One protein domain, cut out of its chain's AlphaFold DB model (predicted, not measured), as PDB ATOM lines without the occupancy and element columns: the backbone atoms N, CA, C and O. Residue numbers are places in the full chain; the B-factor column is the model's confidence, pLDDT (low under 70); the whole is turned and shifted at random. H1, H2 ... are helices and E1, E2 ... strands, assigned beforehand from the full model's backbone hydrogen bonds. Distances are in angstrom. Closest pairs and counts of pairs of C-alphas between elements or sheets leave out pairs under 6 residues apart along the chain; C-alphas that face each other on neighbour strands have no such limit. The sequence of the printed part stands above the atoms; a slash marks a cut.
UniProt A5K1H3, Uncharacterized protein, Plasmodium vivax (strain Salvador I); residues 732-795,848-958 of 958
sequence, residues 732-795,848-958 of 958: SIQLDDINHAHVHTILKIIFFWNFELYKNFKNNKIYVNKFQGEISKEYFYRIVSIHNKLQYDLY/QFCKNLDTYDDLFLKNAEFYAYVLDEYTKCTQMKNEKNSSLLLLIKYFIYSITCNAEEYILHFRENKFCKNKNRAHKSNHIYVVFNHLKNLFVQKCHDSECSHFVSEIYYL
ATOM      1  N   SER A 732      23.234  16.700  48.723       73.81
ATOM      2  CA  SER A 732      24.196  16.127  49.673       73.81
ATOM      3  C   SER A 732      23.915  14.633  49.840       73.81
ATOM      4  O   SER A 732      22.760  14.253  50.032       73.81
ATOM      5  N   ILE A 733      24.950  13.796  49.751       75.69
ATOM      6  CA  ILE A 733      24.840  12.330  49.866       75.69
ATOM      7  C   ILE A 733      25.663  11.829  51.051       75.69
ATOM      8  O   ILE A 733      26.655  12.458  51.431       75.69
ATOM      9  N   GLN A 734      25.301  10.681  51.634       70.88
ATOM     10  CA  GLN A 734      26.221  10.032  52.563       70.88
ATOM     11  C   GLN A 734      27.414   9.485  51.780       70.88
ATOM     12  O   GLN A 734      27.304   9.054  50.634       70.88
ATOM     13  N   LEU A 735      28.582   9.459  52.420       66.44
ATOM     14  CA  LEU A 735      29.817   8.962  51.803       66.44
ATOM     15  C   LEU A 735      29.766   7.451  51.476       66.44
ATOM     16  O   LEU A 735      30.660   6.955  50.801       66.44
ATOM     17  N   ASP A 736      28.733   6.734  51.934       66.12
ATOM     18  CA  ASP A 736      28.444   5.337  51.577       66.12
ATOM     19  C   ASP A 736      27.479   5.193  50.379       66.12
ATOM     20  O   ASP A 736      27.402   4.113  49.798       66.12
ATOM     21  N   ASP A 737      26.807   6.276  49.963       74.38
ATOM     22  CA  ASP A 737      25.912   6.322  48.792       74.38
ATOM     23  C   ASP A 737      26.677   6.595  47.476       74.38
ATOM     24  O   ASP A 737      26.082   6.675  46.398       74.38
ATOM     25  N   ILE A 738      28.006   6.769  47.536       78.56
ATOM     26  CA  ILE A 738      28.844   7.012  46.356       78.56
ATOM     27  C   ILE A 738      28.766   5.805  45.414       78.56
ATOM     28  O   ILE A 738      29.147   4.687  45.776       78.56
ATOM     29  N   ASN A 739      28.355   6.056  44.166       78.62
ATOM     30  CA  ASN A 739      28.365   5.061  43.098       78.62
ATOM     31  C   ASN A 739      29.752   4.401  43.003       78.62
ATOM     32  O   ASN A 739      30.757   5.065  42.741       78.62
ATOM     33  N   HIS A 740      29.797   3.080  43.197       76.12
ATOM     34  CA  HIS A 740      31.031   2.296  43.228       76.12
ATOM     35  C   HIS A 740      31.898   2.453  41.968       76.12
ATOM     36  O   HIS A 740      33.118   2.351  42.073       76.12
ATOM     37  N   ALA A 741      31.303   2.769  40.810       78.25
ATOM     38  CA  ALA A 741      32.042   3.064  39.582       78.25
ATOM     39  C   ALA A 741      32.971   4.290  39.706       78.25
ATOM     40  O   ALA A 741      34.009   4.343  39.055       78.25
ATOM     41  N   HIS A 742      32.629   5.262  40.560       82.94
ATOM     42  CA  HIS A 742      33.335   6.545  40.676       82.94
ATOM     43  C   HIS A 742      34.318   6.598  41.861       82.94
ATOM     44  O   HIS A 742      35.114   7.529  41.957       82.94
ATOM     45  N   VAL A 743      34.300   5.602  42.758       83.12
ATOM     46  CA  VAL A 743      35.127   5.565  43.984       83.12
ATOM     47  C   VAL A 743      36.624   5.646  43.672       83.12
ATOM     48  O   VAL A 743      37.349   6.409  44.312       83.12
ATOM     49  N   HIS A 744      37.098   4.912  42.660       83.00
ATOM     50  CA  HIS A 744      38.504   4.954  42.248       83.00
ATOM     51  C   HIS A 744      38.898   6.306  41.636       83.00
ATOM     52  O   HIS A 744      39.963   6.837  41.955       83.00
ATOM     53  N   THR A 745      38.017   6.898  40.829       83.12
ATOM     54  CA  THR A 745      38.209   8.208  40.191       83.12
ATOM     55  C   THR A 745      38.262   9.336  41.227       83.12
ATOM     56  O   THR A 745      39.169  10.165  41.201       83.12
ATOM     57  N   ILE A 746      37.380   9.303  42.231       85.25
ATOM     58  CA  ILE A 746      37.411  10.219  43.384       85.25
ATOM     59  C   ILE A 746      38.712  10.047  44.193       85.25
ATOM     60  O   ILE A 746      39.307  11.035  44.623       85.25
ATOM     61  N   LEU A 747      39.215   8.816  44.351       85.00
ATOM     62  CA  LEU A 747      40.510   8.569  44.997       85.00
ATOM     63  C   LEU A 747      41.712   9.072  44.174       85.00
ATOM     64  O   LEU A 747      42.624   9.631  44.781       85.00
ATOM     65  N   LYS A 748      41.707   8.968  42.828       81.94
ATOM     66  CA  LYS A 748      42.718   9.630  41.968       81.94
ATOM     67  C   LYS A 748      42.791  11.128  42.311       81.94
ATOM     68  O   LYS A 748      43.856  11.631  42.661       81.94
ATOM     69  N   ILE A 749      41.646  11.815  42.296       85.44
ATOM     70  CA  ILE A 749      41.537  13.262  42.562       85.44
ATOM     71  C   ILE A 749      42.071  13.636  43.954       85.44
ATOM     72  O   ILE A 749      42.802  14.617  44.104       85.44
ATOM     73  N   ILE A 750      41.729  12.852  44.981       85.38
ATOM     74  CA  ILE A 750      42.187  13.086  46.358       85.38
ATOM     75  C   ILE A 750      43.710  12.946  46.474       85.38
ATOM     76  O   ILE A 750      44.352  13.773  47.126       85.38
ATOM     77  N   PHE A 751      44.303  11.923  45.850       84.88
ATOM     78  CA  PHE A 751      45.753  11.710  45.900       84.88
ATOM     79  C   PHE A 751      46.510  12.800  45.133       84.88
ATOM     80  O   PHE A 751      47.486  13.324  45.668       84.88
ATOM     81  N   PHE A 752      46.008  13.200  43.961       82.31
ATOM     82  CA  PHE A 752      46.555  14.293  43.154       82.31
ATOM     83  C   PHE A 752      46.663  15.601  43.959       82.31
ATOM     84  O   PHE A 752      47.759  16.125  44.162       82.31
ATOM     85  N   TRP A 753      45.557  16.081  44.542       82.81
ATOM     86  CA  TRP A 753      45.568  17.334  45.311       82.81
ATOM     87  C   TRP A 753      46.375  17.271  46.613       82.81
ATOM     88  O   TRP A 753      46.882  18.296  47.076       82.81
ATOM     89  N   ASN A 754      46.527  16.085  47.206       82.50
ATOM     90  CA  ASN A 754      47.439  15.873  48.331       82.50
ATOM     91  C   ASN A 754      48.920  15.955  47.907       82.50
ATOM     92  O   ASN A 754      49.747  16.428  48.689       82.50
ATOM     93  N   PHE A 755      49.264  15.536  46.687       78.44
ATOM     94  CA  PHE A 755      50.629  15.613  46.157       78.44
ATOM     95  C   PHE A 755      50.999  17.040  45.724       78.44
ATOM     96  O   PHE A 755      52.074  17.511  46.095       78.44
ATOM     97  N   GLU A 756      50.088  17.780  45.089       78.19
ATOM     98  CA  GLU A 756      50.250  19.217  44.794       78.19
ATOM     99  C   GLU A 756      50.494  20.056  46.067       78.19
ATOM    100  O   GLU A 756      51.421  20.868  46.138       78.19
ATOM    101  N   LEU A 757      49.736  19.785  47.137       77.75
ATOM    102  CA  LEU A 757      49.961  20.355  48.470       77.75
ATOM    103  C   LEU A 757      51.393  20.085  48.987       77.75
ATOM    104  O   LEU A 757      52.026  20.978  49.557       77.75
ATOM    105  N   TYR A 758      51.928  18.876  48.785       76.38
ATOM    106  CA  TYR A 758      53.301  18.541  49.176       76.38
ATOM    107  C   TYR A 758      54.353  19.239  48.297       76.38
ATOM    108  O   TYR A 758      55.306  19.809  48.837       76.38
ATOM    109  N   LYS A 759      54.157  19.263  46.971       73.88
ATOM    110  CA  LYS A 759      54.994  19.972  45.984       73.88
ATOM    111  C   LYS A 759      55.141  21.448  46.366       73.88
ATOM    112  O   LYS A 759      56.257  21.956  46.480       73.88
ATOM    113  N   ASN A 760      54.032  22.104  46.720       73.00
ATOM    114  CA  ASN A 760      54.037  23.485  47.198       73.00
ATOM    115  C   ASN A 760      54.834  23.682  48.501       73.00
ATOM    116  O   ASN A 760      55.690  24.568  48.582       73.00
ATOM    117  N   PHE A 761      54.600  22.841  49.514       69.62
ATOM    118  CA  PHE A 761      55.320  22.917  50.792       69.62
ATOM    119  C   PHE A 761      56.825  22.635  50.640       69.62
ATOM    120  O   PHE A 761      57.625  23.238  51.365       69.62
ATOM    121  N   LYS A 762      57.215  21.752  49.706       68.12
ATOM    122  CA  LYS A 762      58.615  21.475  49.345       68.12
ATOM    123  C   LYS A 762      59.273  22.726  48.756       68.12
ATOM    124  O   LYS A 762      60.311  23.158  49.256       68.12
ATOM    125  N   ASN A 763      58.642  23.337  47.754       68.44
ATOM    126  CA  ASN A 763      59.187  24.491  47.032       68.44
ATOM    127  C   ASN A 763      59.316  25.728  47.939       68.44
ATOM    128  O   ASN A 763      60.376  26.353  47.995       68.44
ATOM    129  N   ASN A 764      58.285  26.019  48.737       62.53
ATOM    130  CA  ASN A 764      58.236  27.185  49.628       62.53
ATOM    131  C   ASN A 764      59.002  27.011  50.962       62.53
ATOM    132  O   ASN A 764      58.952  27.892  51.820       62.53
ATOM    133  N   LYS A 765      59.702  25.882  51.179       56.38
ATOM    134  CA  LYS A 765      60.492  25.569  52.397       56.38
ATOM    135  C   LYS A 765      59.717  25.668  53.730       56.38
ATOM    136  O   LYS A 765      60.321  25.770  54.801       56.38
ATOM    137  N   ILE A 766      58.382  25.593  53.688       55.84
ATOM    138  CA  ILE A 766      57.472  25.889  54.818       55.84
ATOM    139  C   ILE A 766      57.728  24.967  56.023       55.84
ATOM    140  O   ILE A 766      57.605  25.383  57.174       55.84
ATOM    141  N   TYR A 767      58.179  23.737  55.769       50.59
ATOM    142  CA  TYR A 767      58.546  22.743  56.784       50.59
ATOM    143  C   TYR A 767      59.653  23.190  57.762       50.59
ATOM    144  O   TYR A 767      59.794  22.578  58.819       50.59
ATOM    145  N   VAL A 768      60.421  24.243  57.449       44.38
ATOM    146  CA  VAL A 768      61.434  24.819  58.357       44.38
ATOM    147  C   VAL A 768      60.814  25.806  59.357       44.38
ATOM    148  O   VAL A 768      61.195  25.829  60.527       44.38
ATOM    149  N   ASN A 769      59.826  26.598  58.929       46.12
ATOM    150  CA  ASN A 769      59.319  27.756  59.670       46.12
ATOM    151  C   ASN A 769      57.879  27.537  60.157       46.12
ATOM    152  O   ASN A 769      56.943  28.040  59.546       46.12
ATOM    153  N   LYS A 770      57.737  26.825  61.289       47.88
ATOM    154  CA  LYS A 770      56.494  26.620  62.073       47.88
ATOM    155  C   LYS A 770      55.229  26.355  61.229       47.88
ATOM    156  O   LYS A 770      54.572  27.297  60.804       47.88
ATOM    157  N   PHE A 771      54.795  25.089  61.146       51.78
ATOM    158  CA  PHE A 771      53.415  24.711  60.769       51.78
ATOM    159  C   PHE A 771      52.398  25.707  61.366       51.78
ATOM    160  O   PHE A 771      52.217  25.726  62.585       51.78
ATOM    161  N   GLN A 772      51.750  26.533  60.535       51.31
ATOM    162  CA  GLN A 772      51.004  27.723  60.987       51.31
ATOM    163  C   GLN A 772      49.599  27.405  61.543       51.31
ATOM    164  O   GLN A 772      48.708  28.246  61.520       51.31
ATOM    165  N   GLY A 773      49.370  26.170  62.004       54.62
ATOM    166  CA  GLY A 773      48.041  25.656  62.367       54.62
ATOM    167  C   GLY A 773      47.110  25.408  61.171       54.62
ATOM    168  O   GLY A 773      45.967  25.009  61.359       54.62
ATOM    169  N   GLU A 774      47.582  25.629  59.941       57.97
ATOM    170  CA  GLU A 774      46.766  25.549  58.722       57.97
ATOM    171  C   GLU A 774      46.346  24.112  58.373       57.97
ATOM    172  O   GLU A 774      45.249  23.919  57.852       57.97
ATOM    173  N   ILE A 775      47.194  23.134  58.708       65.06
ATOM    174  CA  ILE A 775      47.065  21.695  58.441       65.06
ATOM    175  C   ILE A 775      47.663  20.903  59.615       65.06
ATOM    176  O   ILE A 775      48.634  21.362  60.234       65.06
ATOM    177  N   SER A 776      47.122  19.727  59.945       65.75
ATOM    178  CA  SER A 776      47.702  18.894  60.999       65.75
ATOM    179  C   SER A 776      49.039  18.301  60.551       65.75
ATOM    180  O   SER A 776      49.260  17.928  59.394       65.75
ATOM    181  N   LYS A 777      49.967  18.182  61.508       62.41
ATOM    182  CA  LYS A 777      51.265  17.540  61.264       62.41
ATOM    183  C   LYS A 777      51.093  16.088  60.826       62.41
ATOM    184  O   LYS A 777      51.850  15.623  59.985       62.41
ATOM    185  N   GLU A 778      50.108  15.382  61.381       66.56
ATOM    186  CA  GLU A 778      49.872  13.975  61.070       66.56
ATOM    187  C   GLU A 778      49.390  13.776  59.626       66.56
ATOM    188  O   GLU A 778      49.998  12.987  58.902       66.56
ATOM    189  N   TYR A 779      48.372  14.523  59.181       72.62
ATOM    190  CA  TYR A 779      47.878  14.484  57.798       72.62
ATOM    191  C   TYR A 779      49.020  14.747  56.807       72.62
ATOM    192  O   TYR A 779      49.242  13.967  55.879       72.62
ATOM    193  N   PHE A 780      49.802  15.808  57.039       71.62
ATOM    194  CA  PHE A 780      50.904  16.167  56.147       71.62
ATOM    195  C   PHE A 780      52.035  15.125  56.163       71.62
ATOM    196  O   PHE A 780      52.448  14.659  55.102       71.62
ATOM    197  N   TYR A 781      52.520  14.693  57.336       67.81
ATOM    198  CA  TYR A 781      53.593  13.692  57.405       67.81
ATOM    199  C   TYR A 781      53.182  12.332  56.823       67.81
ATOM    200  O   TYR A 781      54.045  11.639  56.284       67.81
ATOM    201  N   ARG A 782      51.892  11.961  56.855       70.75
ATOM    202  CA  ARG A 782      51.383  10.767  56.157       70.75
ATOM    203  C   ARG A 782      51.569  10.879  54.640       70.75
ATOM    204  O   ARG A 782      52.113   9.950  54.050       70.75
ATOM    205  N   ILE A 783      51.225  12.016  54.028       74.81
ATOM    206  CA  ILE A 783      51.445  12.267  52.587       74.81
ATOM    207  C   ILE A 783      52.941  12.201  52.246       74.81
ATOM    208  O   ILE A 783      53.337  11.450  51.353       74.81
ATOM    209  N   VAL A 784      53.788  12.907  53.007       71.56
ATOM    210  CA  VAL A 784      55.256  12.886  52.828       71.56
ATOM    211  C   VAL A 784      55.809  11.459  52.934       71.56
ATOM    212  O   VAL A 784      56.658  11.053  52.141       71.56
ATOM    213  N   SER A 785      55.321  10.673  53.898       69.81
ATOM    214  CA  SER A 785      55.764   9.294  54.120       69.81
ATOM    215  C   SER A 785      55.271   8.302  53.064       69.81
ATOM    216  O   SER A 785      55.846   7.217  52.978       69.81
ATOM    217  N   ILE A 786      54.227   8.625  52.296       73.06
ATOM    218  CA  ILE A 786      53.788   7.827  51.143       73.06
ATOM    219  C   ILE A 786      54.650   8.197  49.935       73.06
ATOM    220  O   ILE A 786      55.295   7.324  49.361       73.06
ATOM    221  N   HIS A 787      54.760   9.491  49.622       70.88
ATOM    222  CA  HIS A 787      55.581   9.989  48.515       70.88
ATOM    223  C   HIS A 787      57.036   9.499  48.594       70.88
ATOM    224  O   HIS A 787      57.602   9.068  47.592       70.88
ATOM    225  N   ASN A 788      57.652   9.521  49.779       69.56
ATOM    226  CA  ASN A 788      59.046   9.097  49.964       69.56
ATOM    227  C   ASN A 788      59.290   7.585  49.767       69.56
ATOM    228  O   ASN A 788      60.441   7.156  49.835       69.56
ATOM    229  N   LYS A 789      58.244   6.776  49.545       71.38
ATOM    230  CA  LYS A 789      58.360   5.345  49.219       71.38
ATOM    231  C   LYS A 789      58.154   5.025  47.738       71.38
ATOM    232  O   LYS A 789      58.501   3.919  47.332       71.38
ATOM    233  N   LEU A 790      57.544   5.925  46.963       74.38
ATOM    234  CA  LEU A 790      57.135   5.628  45.590       74.38
ATOM    235  C   LEU A 790      58.354   5.455  44.672       74.38
ATOM    236  O   LEU A 790      59.223   6.323  44.600       74.38
ATOM    237  N   GLN A 791      58.398   4.340  43.943       71.94
ATOM    238  CA  GLN A 791      59.462   4.014  42.989       71.94
ATOM    239  C   GLN A 791      59.060   4.393  41.556       71.94
ATOM    240  O   GLN A 791      58.689   3.546  40.748       71.94
ATOM    241  N   TYR A 792      59.134   5.691  41.259       65.75
ATOM    242  CA  TYR A 792      58.800   6.298  39.960       65.75
ATOM    243  C   TYR A 792      59.519   5.647  38.770       65.75
ATOM    244  O   TYR A 792      58.904   5.381  37.739       65.75
ATOM    245  N   ASP A 793      60.814   5.367  38.928       62.22
ATOM    246  CA  ASP A 793      61.709   4.942  37.844       62.22
ATOM    247  C   ASP A 793      61.283   3.603  37.198       62.22
ATOM    248  O   ASP A 793      61.634   3.334  36.051       62.22
ATOM    249  N   LEU A 794      60.483   2.787  37.900       64.44
ATOM    250  CA  LEU A 794      59.941   1.515  37.403       64.44
ATOM    251  C   LEU A 794      58.811   1.684  36.369       64.44
ATOM    252  O   LEU A 794      58.527   0.741  35.636       64.44
ATOM    253  N   TYR A 795      58.169   2.855  36.302       63.38
ATOM    254  CA  TYR A 795      56.935   3.080  35.529       63.38
ATOM    255  C   TYR A 795      57.094   4.079  34.364       63.38
ATOM    256  O   TYR A 795      56.126   4.367  33.663       63.38
ATOM    257  N   GLN A 848      68.463  13.554  41.039       36.94
ATOM    258  CA  GLN A 848      67.314  12.733  40.621       36.94
ATOM    259  C   GLN A 848      66.021  13.078  41.389       36.94
ATOM    260  O   GLN A 848      64.972  13.245  40.773       36.94
ATOM    261  N   PHE A 849      66.093  13.285  42.712       37.62
ATOM    262  CA  PHE A 849      64.926  13.525  43.584       37.62
ATOM    263  C   PHE A 849      64.173  14.847  43.337       37.62
ATOM    264  O   PHE A 849      63.156  15.118  43.992       37.62
ATOM    265  N   CYS A 850      64.656  15.693  42.426       37.38
ATOM    266  CA  CYS A 850      63.915  16.866  41.968       37.38
ATOM    267  C   CYS A 850      63.113  16.600  40.689       37.38
ATOM    268  O   CYS A 850      62.037  17.165  40.565       37.38
ATOM    269  N   LYS A 851      63.563  15.712  39.789       40.44
ATOM    270  CA  LYS A 851      62.867  15.449  38.514       40.44
ATOM    271  C   LYS A 851      61.582  14.631  38.679       40.44
ATOM    272  O   LYS A 851      60.631  14.840  37.939       40.44
ATOM    273  N   ASN A 852      61.536  13.749  39.675       48.94
ATOM    274  CA  ASN A 852      60.443  12.782  39.834       48.94
ATOM    275  C   ASN A 852      59.140  13.378  40.419       48.94
ATOM    276  O   ASN A 852      58.149  12.669  40.549       48.94
ATOM    277  N   LEU A 853      59.131  14.662  40.801       50.22
ATOM    278  CA  LEU A 853      57.930  15.348  41.304       50.22
ATOM    279  C   LEU A 853      57.120  16.022  40.199       50.22
ATOM    280  O   LEU A 853      55.901  16.081  40.304       50.22
ATOM    281  N   ASP A 854      57.786  16.480  39.143       49.88
ATOM    282  CA  ASP A 854      57.132  17.112  37.998       49.88
ATOM    283  C   ASP A 854      56.688  16.075  36.948       49.88
ATOM    284  O   ASP A 854      55.815  16.357  36.137       49.88
ATOM    285  N   THR A 855      57.207  14.839  37.007       51.62
ATOM    286  CA  THR A 855      56.699  13.688  36.230       51.62
ATOM    287  C   THR A 855      55.594  12.890  36.931       51.62
ATOM    288  O   THR A 855      55.037  11.976  36.320       51.62
ATOM    289  N   TYR A 856      55.236  13.208  38.185       57.59
ATOM    290  CA  TYR A 856      54.112  12.542  38.863       57.59
ATOM    291  C   TYR A 856      52.797  12.778  38.117       57.59
ATOM    292  O   TYR A 856      52.031  11.839  37.933       57.59
ATOM    293  N   ASP A 857      52.564  14.005  37.655       54.94
ATOM    294  CA  ASP A 857      51.276  14.429  37.105       54.94
ATOM    295  C   ASP A 857      50.973  13.743  35.757       54.94
ATOM    296  O   ASP A 857      49.859  13.267  35.532       54.94
ATOM    297  N   ASP A 858      51.995  13.575  34.908       53.56
ATOM    298  CA  ASP A 858      51.905  12.811  33.656       53.56
ATOM    299  C   ASP A 858      51.753  11.295  33.882       53.56
ATOM    300  O   ASP A 858      50.947  10.648  33.207       53.56
ATOM    301  N   LEU A 859      52.493  10.713  34.836       52.06
ATOM    302  CA  LEU A 859      52.408   9.281  35.154       52.06
ATOM    303  C   LEU A 859      51.073   8.905  35.807       52.06
ATOM    304  O   LEU A 859      50.470   7.890  35.461       52.06
ATOM    305  N   PHE A 860      50.630   9.682  36.794       56.97
ATOM    306  CA  PHE A 860      49.583   9.282  37.734       56.97
ATOM    307  C   PHE A 860      48.173   9.319  37.140       56.97
ATOM    308  O   PHE A 860      47.321   8.510  37.516       56.97
ATOM    309  N   LEU A 861      47.927  10.214  36.182       54.91
ATOM    310  CA  LEU A 861      46.657  10.248  35.459       54.91
ATOM    311  C   LEU A 861      46.566   9.088  34.449       54.91
ATOM    312  O   LEU A 861      45.524   8.432  34.378       54.91
ATOM    313  N   LYS A 862      47.667   8.797  33.734       55.94
ATOM    314  CA  LYS A 862      47.701   7.929  32.541       55.94
ATOM    315  C   LYS A 862      48.073   6.460  32.810       55.94
ATOM    316  O   LYS A 862      47.616   5.589  32.076       55.94
ATOM    317  N   ASN A 863      48.866   6.147  33.842       68.75
ATOM    318  CA  ASN A 863      49.312   4.777  34.136       68.75
ATOM    319  C   ASN A 863      48.459   4.112  35.243       68.75
ATOM    320  O   ASN A 863      48.563   4.435  36.429       68.75
ATOM    321  N   ALA A 864      47.634   3.136  34.849       68.69
ATOM    322  CA  ALA A 864      46.731   2.416  35.751       68.69
ATOM    323  C   ALA A 864      47.449   1.524  36.786       68.69
ATOM    324  O   ALA A 864      46.962   1.383  37.911       68.69
ATOM    325  N   GLU A 865      48.610   0.954  36.448       71.19
ATOM    326  CA  GLU A 865      49.401   0.135  37.378       71.19
ATOM    327  C   GLU A 865      50.059   1.000  38.456       71.19
ATOM    328  O   GLU A 865      50.032   0.656  39.641       71.19
ATOM    329  N   PHE A 866      50.575   2.170  38.068       74.69
ATOM    330  CA  PHE A 866      51.130   3.141  39.008       74.69
ATOM    331  C   PHE A 866      50.054   3.677  39.967       74.69
ATOM    332  O   PHE A 866      50.297   3.763  41.172       74.69
ATOM    333  N   TYR A 867      48.833   3.944  39.483       78.31
ATOM    334  CA  TYR A 867      47.695   4.266  40.355       78.31
ATOM    335  C   TYR A 867      47.394   3.143  41.367       78.31
ATOM    336  O   TYR A 867      47.212   3.425  42.555       78.31
ATOM    337  N   ALA A 868      47.381   1.877  40.933       78.00
ATOM    338  CA  ALA A 868      47.138   0.738  41.822       78.00
ATOM    339  C   ALA A 868      48.224   0.602  42.910       78.00
ATOM    340  O   ALA A 868      47.902   0.367  44.077       78.00
ATOM    341  N   TYR A 869      49.491   0.825  42.552       80.12
ATOM    342  CA  TYR A 869      50.625   0.860  43.480       80.12
ATOM    343  C   TYR A 869      50.523   2.007  44.506       80.12
ATOM    344  O   TYR A 869      50.694   1.783  45.709       80.12
ATOM    345  N   VAL A 870      50.168   3.222  44.069       77.81
ATOM    346  CA  VAL A 870      49.938   4.369  44.969       77.81
ATOM    347  C   VAL A 870      48.775   4.092  45.932       77.81
ATOM    348  O   VAL A 870      48.890   4.360  47.131       77.81
ATOM    349  N   LEU A 871      47.671   3.521  45.440       81.69
ATOM    350  CA  LEU A 871      46.497   3.175  46.248       81.69
ATOM    351  C   LEU A 871      46.814   2.137  47.340       81.69
ATOM    352  O   LEU A 871      46.332   2.259  48.472       81.69
ATOM    353  N   ASP A 872      47.644   1.143  47.028       79.88
ATOM    354  CA  ASP A 872      48.113   0.143  47.990       79.88
ATOM    355  C   ASP A 872      48.963   0.787  49.105       79.88
ATOM    356  O   ASP A 872      48.692   0.569  50.287       79.88
ATOM    357  N   GLU A 873      49.908   1.684  48.788       79.31
ATOM    358  CA  GLU A 873      50.675   2.407  49.822       79.31
ATOM    359  C   GLU A 873      49.817   3.346  50.691       79.31
ATOM    360  O   GLU A 873      50.022   3.390  51.912       79.31
ATOM    361  N   TYR A 874      48.810   4.029  50.132       75.75
ATOM    362  CA  TYR A 874      47.822   4.775  50.932       75.75
ATOM    363  C   TYR A 874      47.021   3.852  51.875       75.75
ATOM    364  O   TYR A 874      46.788   4.195  53.041       75.75
ATOM    365  N   THR A 875      46.637   2.660  51.408       75.00
ATOM    366  CA  THR A 875      45.867   1.674  52.192       75.00
ATOM    367  C   THR A 875      46.715   1.062  53.317       75.00
ATOM    368  O   THR A 875      46.289   1.016  54.474       75.00
ATOM    369  N   LYS A 876      47.969   0.690  53.026       73.06
ATOM    370  CA  LYS A 876      48.953   0.226  54.020       73.06
ATOM    371  C   LYS A 876      49.205   1.271  55.109       73.06
ATOM    372  O   LYS A 876      49.196   0.947  56.298       73.06
ATOM    373  N   CYS A 877      49.412   2.535  54.728       64.06
ATOM    374  CA  CYS A 877      49.750   3.606  55.674       64.06
ATOM    375  C   CYS A 877      48.578   4.043  56.575       64.06
ATOM    376  O   CYS A 877      48.804   4.722  57.579       64.06
ATOM    377  N   THR A 878      47.342   3.642  56.265       59.88
ATOM    378  CA  THR A 878      46.137   3.939  57.064       59.88
ATOM    379  C   THR A 878      45.697   2.794  57.989       59.88
ATOM    380  O   THR A 878      44.711   2.944  58.703       59.88
ATOM    381  N   GLN A 879      46.448   1.683  58.051       59.19
ATOM    382  CA  GLN A 879      46.171   0.505  58.901       59.19
ATOM    383  C   GLN A 879      44.795  -0.162  58.666       59.19
ATOM    384  O   GLN A 879      44.295  -0.903  59.518       59.19
ATOM    385  N   MET A 880      44.181   0.058  57.502       54.62
ATOM    386  CA  MET A 880      42.873  -0.506  57.171       54.62
ATOM    387  C   MET A 880      42.996  -1.986  56.791       54.62
ATOM    388  O   MET A 880      43.625  -2.331  55.793       54.62
ATOM    389  N   LYS A 881      42.393  -2.882  57.585       42.19
ATOM    390  CA  LYS A 881      42.352  -4.322  57.275       42.19
ATOM    391  C   LYS A 881      41.405  -4.614  56.102       42.19
ATOM    392  O   LYS A 881      40.401  -3.935  55.913       42.19
ATOM    393  N   ASN A 882      41.746  -5.647  55.332       46.09
ATOM    394  CA  ASN A 882      41.182  -5.932  54.010       46.09
ATOM    395  C   ASN A 882      39.685  -6.313  54.001       46.09
ATOM    396  O   ASN A 882      39.355  -7.490  54.118       46.09
ATOM    397  N   GLU A 883      38.809  -5.358  53.681       44.94
ATOM    398  CA  GLU A 883      37.552  -5.605  52.953       44.94
ATOM    399  C   GLU A 883      37.423  -4.580  51.816       44.94
ATOM    400  O   GLU A 883      37.359  -3.375  52.059       44.94
ATOM    401  N   LYS A 884      37.436  -5.061  50.562       54.56
ATOM    402  CA  LYS A 884      37.944  -4.305  49.398       54.56
ATOM    403  C   LYS A 884      37.228  -2.993  49.041       54.56
ATOM    404  O   LYS A 884      37.871  -2.149  48.432       54.56
ATOM    405  N   ASN A 885      35.959  -2.805  49.410       51.03
ATOM    406  CA  ASN A 885      35.224  -1.561  49.125       51.03
ATOM    407  C   ASN A 885      35.074  -0.681  50.377       51.03
ATOM    408  O   ASN A 885      35.215   0.538  50.298       51.03
ATOM    409  N   SER A 886      34.850  -1.293  51.544       56.72
ATOM    410  CA  SER A 886      34.690  -0.596  52.826       56.72
ATOM    411  C   SER A 886      35.933   0.225  53.193       56.72
ATOM    412  O   SER A 886      35.807   1.357  53.661       56.72
ATOM    413  N   SER A 887      37.136  -0.305  52.937       63.47
ATOM    414  CA  SER A 887      38.401   0.409  53.176       63.47
ATOM    415  C   SER A 887      38.583   1.633  52.270       63.47
ATOM    416  O   SER A 887      39.117   2.646  52.718       63.47
ATOM    417  N   LEU A 888      38.105   1.579  51.023       75.38
ATOM    418  CA  LEU A 888      38.209   2.681  50.059       75.38
ATOM    419  C   LEU A 888      37.288   3.848  50.436       75.38
ATOM    420  O   LEU A 888      37.713   5.003  50.420       75.38
ATOM    421  N   LEU A 889      36.055   3.556  50.859       74.81
ATOM    422  CA  LEU A 889      35.129   4.578  51.362       74.81
ATOM    423  C   LEU A 889      35.621   5.190  52.683       74.81
ATOM    424  O   LEU A 889      35.481   6.396  52.889       74.81
ATOM    425  N   LEU A 890      36.266   4.402  53.552       71.25
ATOM    426  CA  LEU A 890      36.950   4.911  54.749       71.25
ATOM    427  C   LEU A 890      38.135   5.832  54.405       71.25
ATOM    428  O   LEU A 890      38.346   6.831  55.092       71.25
ATOM    429  N   LEU A 891      38.857   5.559  53.313       76.19
ATOM    430  CA  LEU A 891      39.934   6.419  52.821       76.19
ATOM    431  C   LEU A 891      39.399   7.749  52.256       76.19
ATOM    432  O   LEU A 891      39.939   8.803  52.588       76.19
ATOM    433  N   ILE A 892      38.291   7.739  51.501       81.56
ATOM    434  CA  ILE A 892      37.598   8.978  51.085       81.56
ATOM    435  C   ILE A 892      37.120   9.757  52.324       81.56
ATOM    436  O   ILE A 892      37.400  10.951  52.445       81.56
ATOM    437  N   LYS A 893      36.482   9.079  53.291       77.75
ATOM    438  CA  LYS A 893      36.043   9.656  54.578       77.75
ATOM    439  C   LYS A 893      37.182  10.267  55.403       77.75
ATOM    440  O   LYS A 893      36.907  11.156  56.204       77.75
ATOM    441  N   TYR A 894      38.432   9.830  55.233       78.00
ATOM    442  CA  TYR A 894      39.592  10.415  55.915       78.00
ATOM    443  C   TYR A 894      40.021  11.767  55.320       78.00
ATOM    444  O   TYR A 894      40.494  12.631  56.058       78.00
ATOM    445  N   PHE A 895      39.828  11.981  54.014       79.62
ATOM    446  CA  PHE A 895      40.275  13.189  53.306       79.62
ATOM    447  C   PHE A 895      39.161  14.216  53.035       79.62
ATOM    448  O   PHE A 895      39.430  15.419  53.014       79.62
ATOM    449  N   ILE A 896      37.911  13.771  52.884       83.12
ATOM    450  CA  ILE A 896      36.738  14.594  52.543       83.12
ATOM    451  C   ILE A 896      35.816  14.761  53.763       83.12
ATOM    452  O   ILE A 896      35.631  13.815  54.535       83.12
ATOM    453  N   TYR A 897      35.250  15.959  53.976       80.56
ATOM    454  CA  TYR A 897      34.271  16.205  55.055       80.56
ATOM    455  C   TYR A 897      32.819  16.193  54.568       80.56
ATOM    456  O   TYR A 897      31.953  15.695  55.282       80.56
ATOM    457  N   SER A 898      32.559  16.685  53.355       81.56
ATOM    458  CA  SER A 898      31.248  16.623  52.705       81.56
ATOM    459  C   SER A 898      31.387  16.367  51.209       81.56
ATOM    460  O   SER A 898      32.374  16.764  50.581       81.56
ATOM    461  N   ILE A 899      30.374  15.715  50.646       83.62
ATOM    462  CA  ILE A 899      30.239  15.462  49.216       83.62
ATOM    463  C   ILE A 899      28.805  15.777  48.785       83.62
ATOM    464  O   ILE A 899      27.851  15.459  49.496       83.62
ATOM    465  N   THR A 900      28.651  16.395  47.620       82.88
ATOM    466  CA  THR A 900      27.348  16.559  46.958       82.88
ATOM    467  C   THR A 900      27.430  16.027  45.533       82.88
ATOM    468  O   THR A 900      28.524  15.953  44.970       82.88
ATOM    469  N   CYS A 901      26.301  15.656  44.929       82.25
ATOM    470  CA  CYS A 901      26.246  15.286  43.516       82.25
ATOM    471  C   CYS A 901      24.940  15.705  42.835       82.25
ATOM    472  O   CYS A 901      23.881  15.707  43.465       82.25
ATOM    473  N   ASN A 902      25.014  16.022  41.544       80.88
ATOM    474  CA  ASN A 902      23.855  16.128  40.652       80.88
ATOM    475  C   ASN A 902      23.860  14.934  39.665       80.88
ATOM    476  O   ASN A 902      24.445  13.892  39.974       80.88
ATOM    477  N   ALA A 903      23.199  15.038  38.507       72.56
ATOM    478  CA  ALA A 903      23.175  13.957  37.517       72.56
ATOM    479  C   ALA A 903      24.514  13.722  36.783       72.56
ATOM    480  O   ALA A 903      24.709  12.636  36.240       72.56
ATOM    481  N   GLU A 904      25.430  14.697  36.766       79.50
ATOM    482  CA  GLU A 904      26.673  14.657  35.973       79.50
ATOM    483  C   GLU A 904      27.953  14.854  36.805       79.50
ATOM    484  O   GLU A 904      29.043  14.480  36.370       79.50
ATOM    485  N   GLU A 905      27.856  15.417  38.013       87.00
ATOM    486  CA  GLU A 905      29.000  15.965  38.752       87.00
ATOM    487  C   GLU A 905      28.966  15.672  40.256       87.00
ATOM    488  O   GLU A 905      27.901  15.614  40.874       87.00
ATOM    489  N   TYR A 906      30.152  15.561  40.858       83.50
ATOM    490  CA  TYR A 906      30.385  15.520  42.303       83.50
ATOM    491  C   TYR A 906      31.147  16.765  42.761       83.50
ATOM    492  O   TYR A 906      32.093  17.184  42.098       83.50
ATOM    493  N   ILE A 907      30.812  17.302  43.936       85.69
ATOM    494  CA  ILE A 907      31.604  18.338  44.614       85.69
ATOM    495  C   ILE A 907      32.256  17.727  45.854       85.69
ATOM    496  O   ILE A 907      31.571  17.244  46.755       85.69
ATOM    497  N   LEU A 908      33.588  17.738  45.897       86.12
ATOM    498  CA  LEU A 908      34.426  17.116  46.924       86.12
ATOM    499  C   LEU A 908      35.028  18.194  47.839       86.12
ATOM    500  O   LEU A 908      35.847  18.995  47.387       86.12
ATOM    501  N   HIS A 909      34.662  18.216  49.124       84.12
ATOM    502  CA  HIS A 909      35.145  19.227  50.073       84.12
ATOM    503  C   HIS A 909      36.240  18.666  51.000       84.12
ATOM    504  O   HIS A 909      35.993  17.752  51.793       84.12
ATOM    505  N   PHE A 910      37.459  19.211  50.926       83.00
ATOM    506  CA  PHE A 910      38.638  18.652  51.606       83.00
ATOM    507  C   PHE A 910      38.755  19.075  53.083       83.00
ATOM    508  O   PHE A 910      38.605  20.247  53.429       83.00
ATOM    509  N   ARG A 911      39.094  18.114  53.960       73.06
ATOM    510  CA  ARG A 911      39.209  18.302  55.422       73.06
ATOM    511  C   ARG A 911      40.311  19.259  55.839       73.06
ATOM    512  O   ARG A 911      40.030  20.221  56.537       73.06
ATOM    513  N   GLU A 912      41.554  18.998  55.446       73.25
ATOM    514  CA  GLU A 912      42.704  19.819  55.866       73.25
ATOM    515  C   GLU A 912      43.530  20.358  54.695       73.25
ATOM    516  O   GLU A 912      44.414  21.190  54.895       73.25
ATOM    517  N   ASN A 913      43.227  19.939  53.463       72.06
ATOM    518  CA  ASN A 913      43.836  20.552  52.295       72.06
ATOM    519  C   ASN A 913      43.239  21.954  52.082       72.06
ATOM    520  O   ASN A 913      42.026  22.121  51.938       72.06
ATOM    521  N   LYS A 914      44.116  22.961  52.087       75.19
ATOM    522  CA  LYS A 914      43.806  24.379  51.847       75.19
ATOM    523  C   LYS A 914      44.694  24.977  50.749       75.19
ATOM    524  O   LYS A 914      44.763  26.200  50.627       75.19
ATOM    525  N   PHE A 915      45.428  24.144  50.001       78.62
ATOM    526  CA  PHE A 915      46.326  24.597  48.940       78.62
ATOM    527  C   PHE A 915      45.520  25.095  47.737       78.62
ATOM    528  O   PHE A 915      44.944  24.300  46.998       78.62
ATOM    529  N   CYS A 916      45.487  26.414  47.549       79.88
ATOM    530  CA  CYS A 916      44.832  27.039  46.410       79.88
ATOM    531  C   CYS A 916      45.862  27.351  45.326       79.88
ATOM    532  O   CYS A 916      46.820  28.099  45.566       79.88
ATOM    533  N   LYS A 917      45.635  26.811  44.125       77.62
ATOM    534  CA  LYS A 917      46.512  27.004  42.966       77.62
ATOM    535  C   LYS A 917      46.524  28.468  42.493       77.62
ATOM    536  O   LYS A 917      47.583  28.949  42.121       77.62
ATOM    537  N   ASN A 918      45.430  29.224  42.675       79.38
ATOM    538  CA  ASN A 918      45.368  30.670  42.381       79.38
ATOM    539  C   ASN A 918      46.493  31.471  43.054       79.38
ATOM    540  O   ASN A 918      47.195  32.264  42.440       79.38
ATOM    541  N   LYS A 919      46.672  31.243  44.360       73.31
ATOM    542  CA  LYS A 919      47.651  31.957  45.190       73.31
ATOM    543  C   LYS A 919      48.980  31.208  45.303       73.31
ATOM    544  O   LYS A 919      49.867  31.675  46.014       73.31
ATOM    545  N   ASN A 920      49.087  30.030  44.679       72.31
ATOM    546  CA  ASN A 920      50.185  29.074  44.817       72.31
ATOM    547  C   ASN A 920      50.664  28.895  46.274       72.31
ATOM    548  O   ASN A 920      51.864  28.824  46.556       72.31
ATOM    549  N   ARG A 921      49.714  28.812  47.220       69.69
ATOM    550  CA  ARG A 921      49.960  28.570  48.655       69.69
ATOM    551  C   ARG A 921      48.697  28.125  49.393       69.69
ATOM    552  O   ARG A 921      47.591  28.164  48.856       69.69
ATOM    553  N   ALA A 922      48.851  27.747  50.660       69.06
ATOM    554  CA  ALA A 922      47.722  27.495  51.549       69.06
ATOM    555  C   ALA A 922      46.930  28.777  51.890       69.06
ATOM    556  O   ALA A 922      47.486  29.876  52.027       69.06
ATOM    557  N   HIS A 923      45.617  28.619  52.067       69.88
ATOM    558  CA  HIS A 923      44.777  29.577  52.782       69.88
ATOM    559  C   HIS A 923      44.850  29.339  54.291       69.88
ATOM    560  O   HIS A 923      44.874  28.201  54.757       69.88
ATOM    561  N   LYS A 924      44.796  30.429  55.063       58.03
ATOM    562  CA  LYS A 924      44.861  30.377  56.529       58.03
ATOM    563  C   LYS A 924      43.627  29.700  57.139       58.03
ATOM    564  O   LYS A 924      43.744  28.873  58.043       58.03
ATOM    565  N   SER A 925      42.439  30.031  56.628       54.84
ATOM    566  CA  SER A 925      41.158  29.727  57.286       54.84
ATOM    567  C   SER A 925      40.088  29.065  56.412       54.84
ATOM    568  O   SER A 925      39.250  28.366  56.970       54.84
ATOM    569  N   ASN A 926      40.108  29.224  55.085       62.72
ATOM    570  CA  ASN A 926      39.096  28.641  54.194       62.72
ATOM    571  C   ASN A 926      39.669  27.436  53.422       62.72
ATOM    572  O   ASN A 926      40.880  27.324  53.240       62.72
ATOM    573  N   HIS A 927      38.791  26.521  53.005       65.69
ATOM    574  CA  HIS A 927      39.149  25.243  52.379       65.69
ATOM    575  C   HIS A 927      39.025  25.302  50.851       65.69
ATOM    576  O   HIS A 927      38.349  26.176  50.302       65.69
ATOM    577  N   ILE A 928      39.650  24.349  50.159       77.75
ATOM    578  CA  ILE A 928      39.382  24.101  48.736       77.75
ATOM    579  C   ILE A 928      38.235  23.104  48.559       77.75
ATOM    580  O   ILE A 928      37.950  22.289  49.443       77.75
ATOM    581  N   TYR A 929      37.614  23.141  47.386       82.81
ATOM    582  CA  TYR A 929      36.738  22.083  46.907       82.81
ATOM    583  C   TYR A 929      37.066  21.744  45.455       82.81
ATOM    584  O   TYR A 929      37.666  22.543  44.736       82.81
ATOM    585  N   VAL A 930      36.709  20.536  45.034       86.38
ATOM    586  CA  VAL A 930      36.937  20.062  43.667       86.38
ATOM    587  C   VAL A 930      35.611  19.640  43.064       86.38
ATOM    588  O   VAL A 930      34.905  18.827  43.656       86.38
ATOM    589  N   VAL A 931      35.286  20.190  41.899       85.81
ATOM    590  CA  VAL A 931      34.160  19.745  41.075       85.81
ATOM    591  C   VAL A 931      34.686  18.679  40.120       85.81
ATOM    592  O   VAL A 931      35.717  18.883  39.483       85.81
ATOM    593  N   PHE A 932      34.010  17.535  40.052       88.38
ATOM    594  CA  PHE A 932      34.360  16.381  39.224       88.38
ATOM    595  C   PHE A 932      33.156  15.985  38.366       88.38
ATOM    596  O   PHE A 932      32.186  15.437  38.893       88.38
ATOM    597  N   ASN A 933      33.222  16.236  37.058       84.44
ATOM    598  CA  ASN A 933      32.217  15.776  36.106       84.44
ATOM    599  C   ASN A 933      32.529  14.327  35.707       84.44
ATOM    600  O   ASN A 933      33.544  14.048  35.063       84.44
ATOM    601  N   HIS A 934      31.658  13.402  36.109       82.56
ATOM    602  CA  HIS A 934      31.876  11.963  35.963       82.56
ATOM    603  C   HIS A 934      31.416  11.410  34.607       82.56
ATOM    604  O   HIS A 934      31.819  10.311  34.236       82.56
ATOM    605  N   LEU A 935      30.623  12.171  33.843       80.19
ATOM    606  CA  LEU A 935      30.296  11.837  32.451       80.19
ATOM    607  C   LEU A 935      31.424  12.241  31.493       80.19
ATOM    608  O   LEU A 935      31.674  11.554  30.506       80.19
ATOM    609  N   LYS A 936      32.119  13.344  31.798       75.81
ATOM    610  CA  LYS A 936      33.224  13.904  31.000       75.81
ATOM    611  C   LYS A 936      34.619  13.501  31.515       75.81
ATOM    612  O   LYS A 936      35.609  13.886  30.905       75.81
ATOM    613  N   ASN A 937      34.694  12.747  32.620       77.38
ATOM    614  CA  ASN A 937      35.922  12.348  33.332       77.38
ATOM    615  C   ASN A 937      36.932  13.495  33.516       77.38
ATOM    616  O   ASN A 937      38.124  13.348  33.244       77.38
ATOM    617  N   LEU A 938      36.444  14.644  33.995       79.88
ATOM    618  CA  LEU A 938      37.267  15.832  34.233       79.88
ATOM    619  C   LEU A 938      37.013  16.460  35.603       79.88
ATOM    620  O   LEU A 938      35.928  16.311  36.169       79.88
ATOM    621  N   PHE A 939      38.003  17.172  36.144       83.38
ATOM    622  CA  PHE A 939      37.877  17.883  37.416       83.38
ATOM    623  C   PHE A 939      38.594  19.236  37.448       83.38
ATOM    624  O   PHE A 939      39.590  19.450  36.757       83.38
ATOM    625  N   VAL A 940      38.097  20.130  38.307       81.50
ATOM    626  CA  VAL A 940      38.662  21.461  38.585       81.50
ATOM    627  C   VAL A 940      38.608  21.786  40.078       81.50
ATOM    628  O   VAL A 940      37.630  21.475  40.760       81.50
ATOM    629  N   GLN A 941      39.639  22.446  40.605       85.25
ATOM    630  CA  GLN A 941      39.594  23.073  41.928       85.25
ATOM    631  C   GLN A 941      38.892  24.432  41.839       85.25
ATOM    632  O   GLN A 941      39.239  25.247  40.988       85.25
ATOM    633  N   LYS A 942      37.994  24.707  42.791       80.69
ATOM    634  CA  LYS A 942      37.523  26.057  43.146       80.69
ATOM    635  C   LYS A 942      37.762  26.291  44.656       80.69
ATOM    636  O   LYS A 942      38.138  25.370  45.391       80.69
ATOM    637  N   CYS A 943      37.626  27.525  45.149       78.12
ATOM    638  CA  CYS A 943      37.992  27.883  46.532       78.12
ATOM    639  C   CYS A 943      36.820  28.478  47.330       78.12
ATOM    640  O   CYS A 943      36.015  29.228  46.788       78.12
ATOM    641  N   HIS A 944      36.751  28.194  48.639       68.00
ATOM    642  CA  HIS A 944      35.772  28.808  49.557       68.00
ATOM    643  C   HIS A 944      36.205  30.180  50.103       68.00
ATOM    644  O   HIS A 944      35.533  30.742  50.964       68.00
ATOM    645  N   ASP A 945      37.359  30.713  49.700       71.06
ATOM    646  CA  ASP A 945      37.852  32.023  50.142       71.06
ATOM    647  C   ASP A 945      37.360  33.140  49.211       71.06
ATOM    648  O   ASP A 945      37.450  33.010  47.995       71.06
ATOM    649  N   SER A 946      36.872  34.250  49.770       65.69
ATOM    650  CA  SER A 946      36.266  35.353  49.006       65.69
ATOM    651  C   SER A 946      37.236  36.074  48.066       65.69
ATOM    652  O   SER A 946      36.813  36.641  47.072       65.69
ATOM    653  N   GLU A 947      38.539  36.029  48.341       67.19
ATOM    654  CA  GLU A 947      39.575  36.546  47.432       67.19
ATOM    655  C   GLU A 947      39.893  35.549  46.290       67.19
ATOM    656  O   GLU A 947      40.836  35.748  45.527       67.19
ATOM    657  N   CYS A 948      39.187  34.414  46.222       69.62
ATOM    658  CA  CYS A 948      39.346  33.340  45.236       69.62
ATOM    659  C   CYS A 948      37.993  32.710  44.830       69.62
ATOM    660  O   CYS A 948      37.980  31.602  44.301       69.62
ATOM    661  N   SER A 949      36.860  33.388  45.053       60.44
ATOM    662  CA  SER A 949      35.518  32.891  44.687       60.44
ATOM    663  C   SER A 949      35.324  32.736  43.179       60.44
ATOM    664  O   SER A 949      34.544  31.897  42.743       60.44
ATOM    665  N   HIS A 950      36.061  33.525  42.396       67.06
ATOM    666  CA  HIS A 950      36.090  33.493  40.932       67.06
ATOM    667  C   HIS A 950      37.135  32.509  40.377       67.06
ATOM    668  O   HIS A 950      37.252  32.357  39.167       67.06
ATOM    669  N   PHE A 951      37.927  31.856  41.238       72.12
ATOM    670  CA  PHE A 951      39.004  30.984  40.780       72.12
ATOM    671  C   PHE A 951      38.507  29.590  40.399       72.12
ATOM    672  O   PHE A 951      37.861  28.901  41.194       72.12
ATOM    673  N   VAL A 952      38.950  29.154  39.222       74.94
ATOM    674  CA  VAL A 952      38.878  27.781  38.728       74.94
ATOM    675  C   VAL A 952      40.285  27.372  38.300       74.94
ATOM    676  O   VAL A 952      40.984  28.160  37.665       74.94
ATOM    677  N   SER A 953      40.730  26.165  38.653       76.62
ATOM    678  CA  SER A 953      41.987  25.630  38.112       76.62
ATOM    679  C   SER A 953      41.866  25.290  36.627       76.62
ATOM    680  O   SER A 953      40.766  25.172  36.092       76.62
ATOM    681  N   GLU A 954      43.003  24.997  35.992       76.31
ATOM    682  CA  GLU A 954      43.014  24.221  34.749       76.31
ATOM    683  C   GLU A 954      42.164  22.940  34.866       76.31
ATOM    684  O   GLU A 954      41.983  22.388  35.961       76.31
ATOM    685  N   ILE A 955      41.631  22.498  33.726       76.69
ATOM    686  CA  ILE A 955      40.801  21.298  33.612       76.69
ATOM    687  C   ILE A 955      41.714  20.076  33.537       76.69
ATOM    688  O   ILE A 955      42.471  19.913  32.579       76.69
ATOM    689  N   TYR A 956      41.605  19.196  34.528       70.88
ATOM    690  CA  TYR A 956      42.318  17.923  34.559       70.88
ATOM    691  C   TYR A 956      41.426  16.801  34.026       70.88
ATOM    692  O   TYR A 956      40.283  16.676  34.461       70.88
ATOM    693  N   TYR A 957      41.958  15.962  33.137       74.50
ATOM    694  CA  TYR A 957      41.287  14.785  32.565       74.50
ATOM    695  C   TYR A 957      41.850  13.489  33.194       74.50
ATOM    696  O   TYR A 957      43.020  13.467  33.586       74.50
ATOM    697  N   LEU A 958      41.025  12.437  33.339       64.75
ATOM    698  CA  LEU A 958      41.275  11.269  34.221       64.75
ATOM    699  C   LEU A 958      41.220   9.878  33.573       64.75
ATOM    700  O   LEU A 958      40.590   9.726  32.509       64.75
TER     701      LEU A 958
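This is residues 732 to 795 and 848 to 958 of the 958 residues of an uncharacterized protein of Plasmodium vivax (strain Salvador I) (UniProt A5K1H3). A twisted four-stranded antiparallel sheet covers one side of a long helix, H1, which runs through the middle; H2, H4 and H5 lie on H1's side away from the sheet. H6 packs on H1 and leads straight into the sheet, while the loop residues 765 to 771 stick out. The printed part has 175 residues, with six named helices followed by four named strands, H1 to H6 and then E1 to E4, in sheet order E1 E2 E3 E4. The class is mixed, helices and strands; the whole is compact, with a radius of gyration of the C-alphas of 15.7 A and spans of 42 by 42 by 28 A.

E1 is residues 896 to 901, E2 905 to 910, 16.3 A long, E3 928 to 933, 16.7 A, and E4 938 to 943, 17.2 A, ending at C-alpha 943 (37.992, 27.883, 46.532). H1, residues 743 to 763, begins at C-alpha 743 (35.127, 5.565, 43.984) and is 30.8 A long. H2 is residues 777 to 787, H3 848 to 851, H4 856 to 862, H5 864 to 877, 20.2 A long, and H6 886 to 895.

E1 to E4 form a meander, each strand the antiparallel neighbour of the one before. N 897 and O 909 of E1 and E2 are 2.9 A apart, N 906 and O 932 of E2 and E3 2.8 A, and N 931 and O 940 of E3 and E4 2.9 A, within hydrogen-bond range. H1 and H6 on one face make two layers with the sheet. H1 lies over E2 and E3 at a height over the sheet of 10.3 A, slantwise to the strands at 36 degrees to E3 on the local plane. H1, the hub, touches H6 at Leu 747 and Ile 892, C-alphas 6.8 A apart, and H2 at Asn 754 and Ile 783, 6.9 A, about perpendicular at 79 degrees. H1 and H4 only just touch, with 3 pairs of C-alphas within 8 A, the closest Lys 748 and Leu 861 at 7.6 A. H5 touches H2 at Glu 873 and Ile 786, C-alphas 6.4 A apart, and H4 only at the corner, at Tyr 867 and Phe 860, 6.0 A. H3 touches no helix. Every O i to N i+4 pair is within hydrogen-bond range in H1, H2, H5 and H6; H4 has 1 of 3, with 2 of 4 O i to N i+3 pairs, and H3 is too short for an i+4 pair.

The C-alphas farthest apart, of Val 768 and Ala 903, are 44.9 A apart. Residues 796 to 847 are cut out, with 15.1 A between C-alphas 795 and 848. The links H1 to H2 and E2 to E3 are long. Mean pLDDT of the printed part is 70.5; 69 residues are under 70, among them 761 to 778 and 848 to 864.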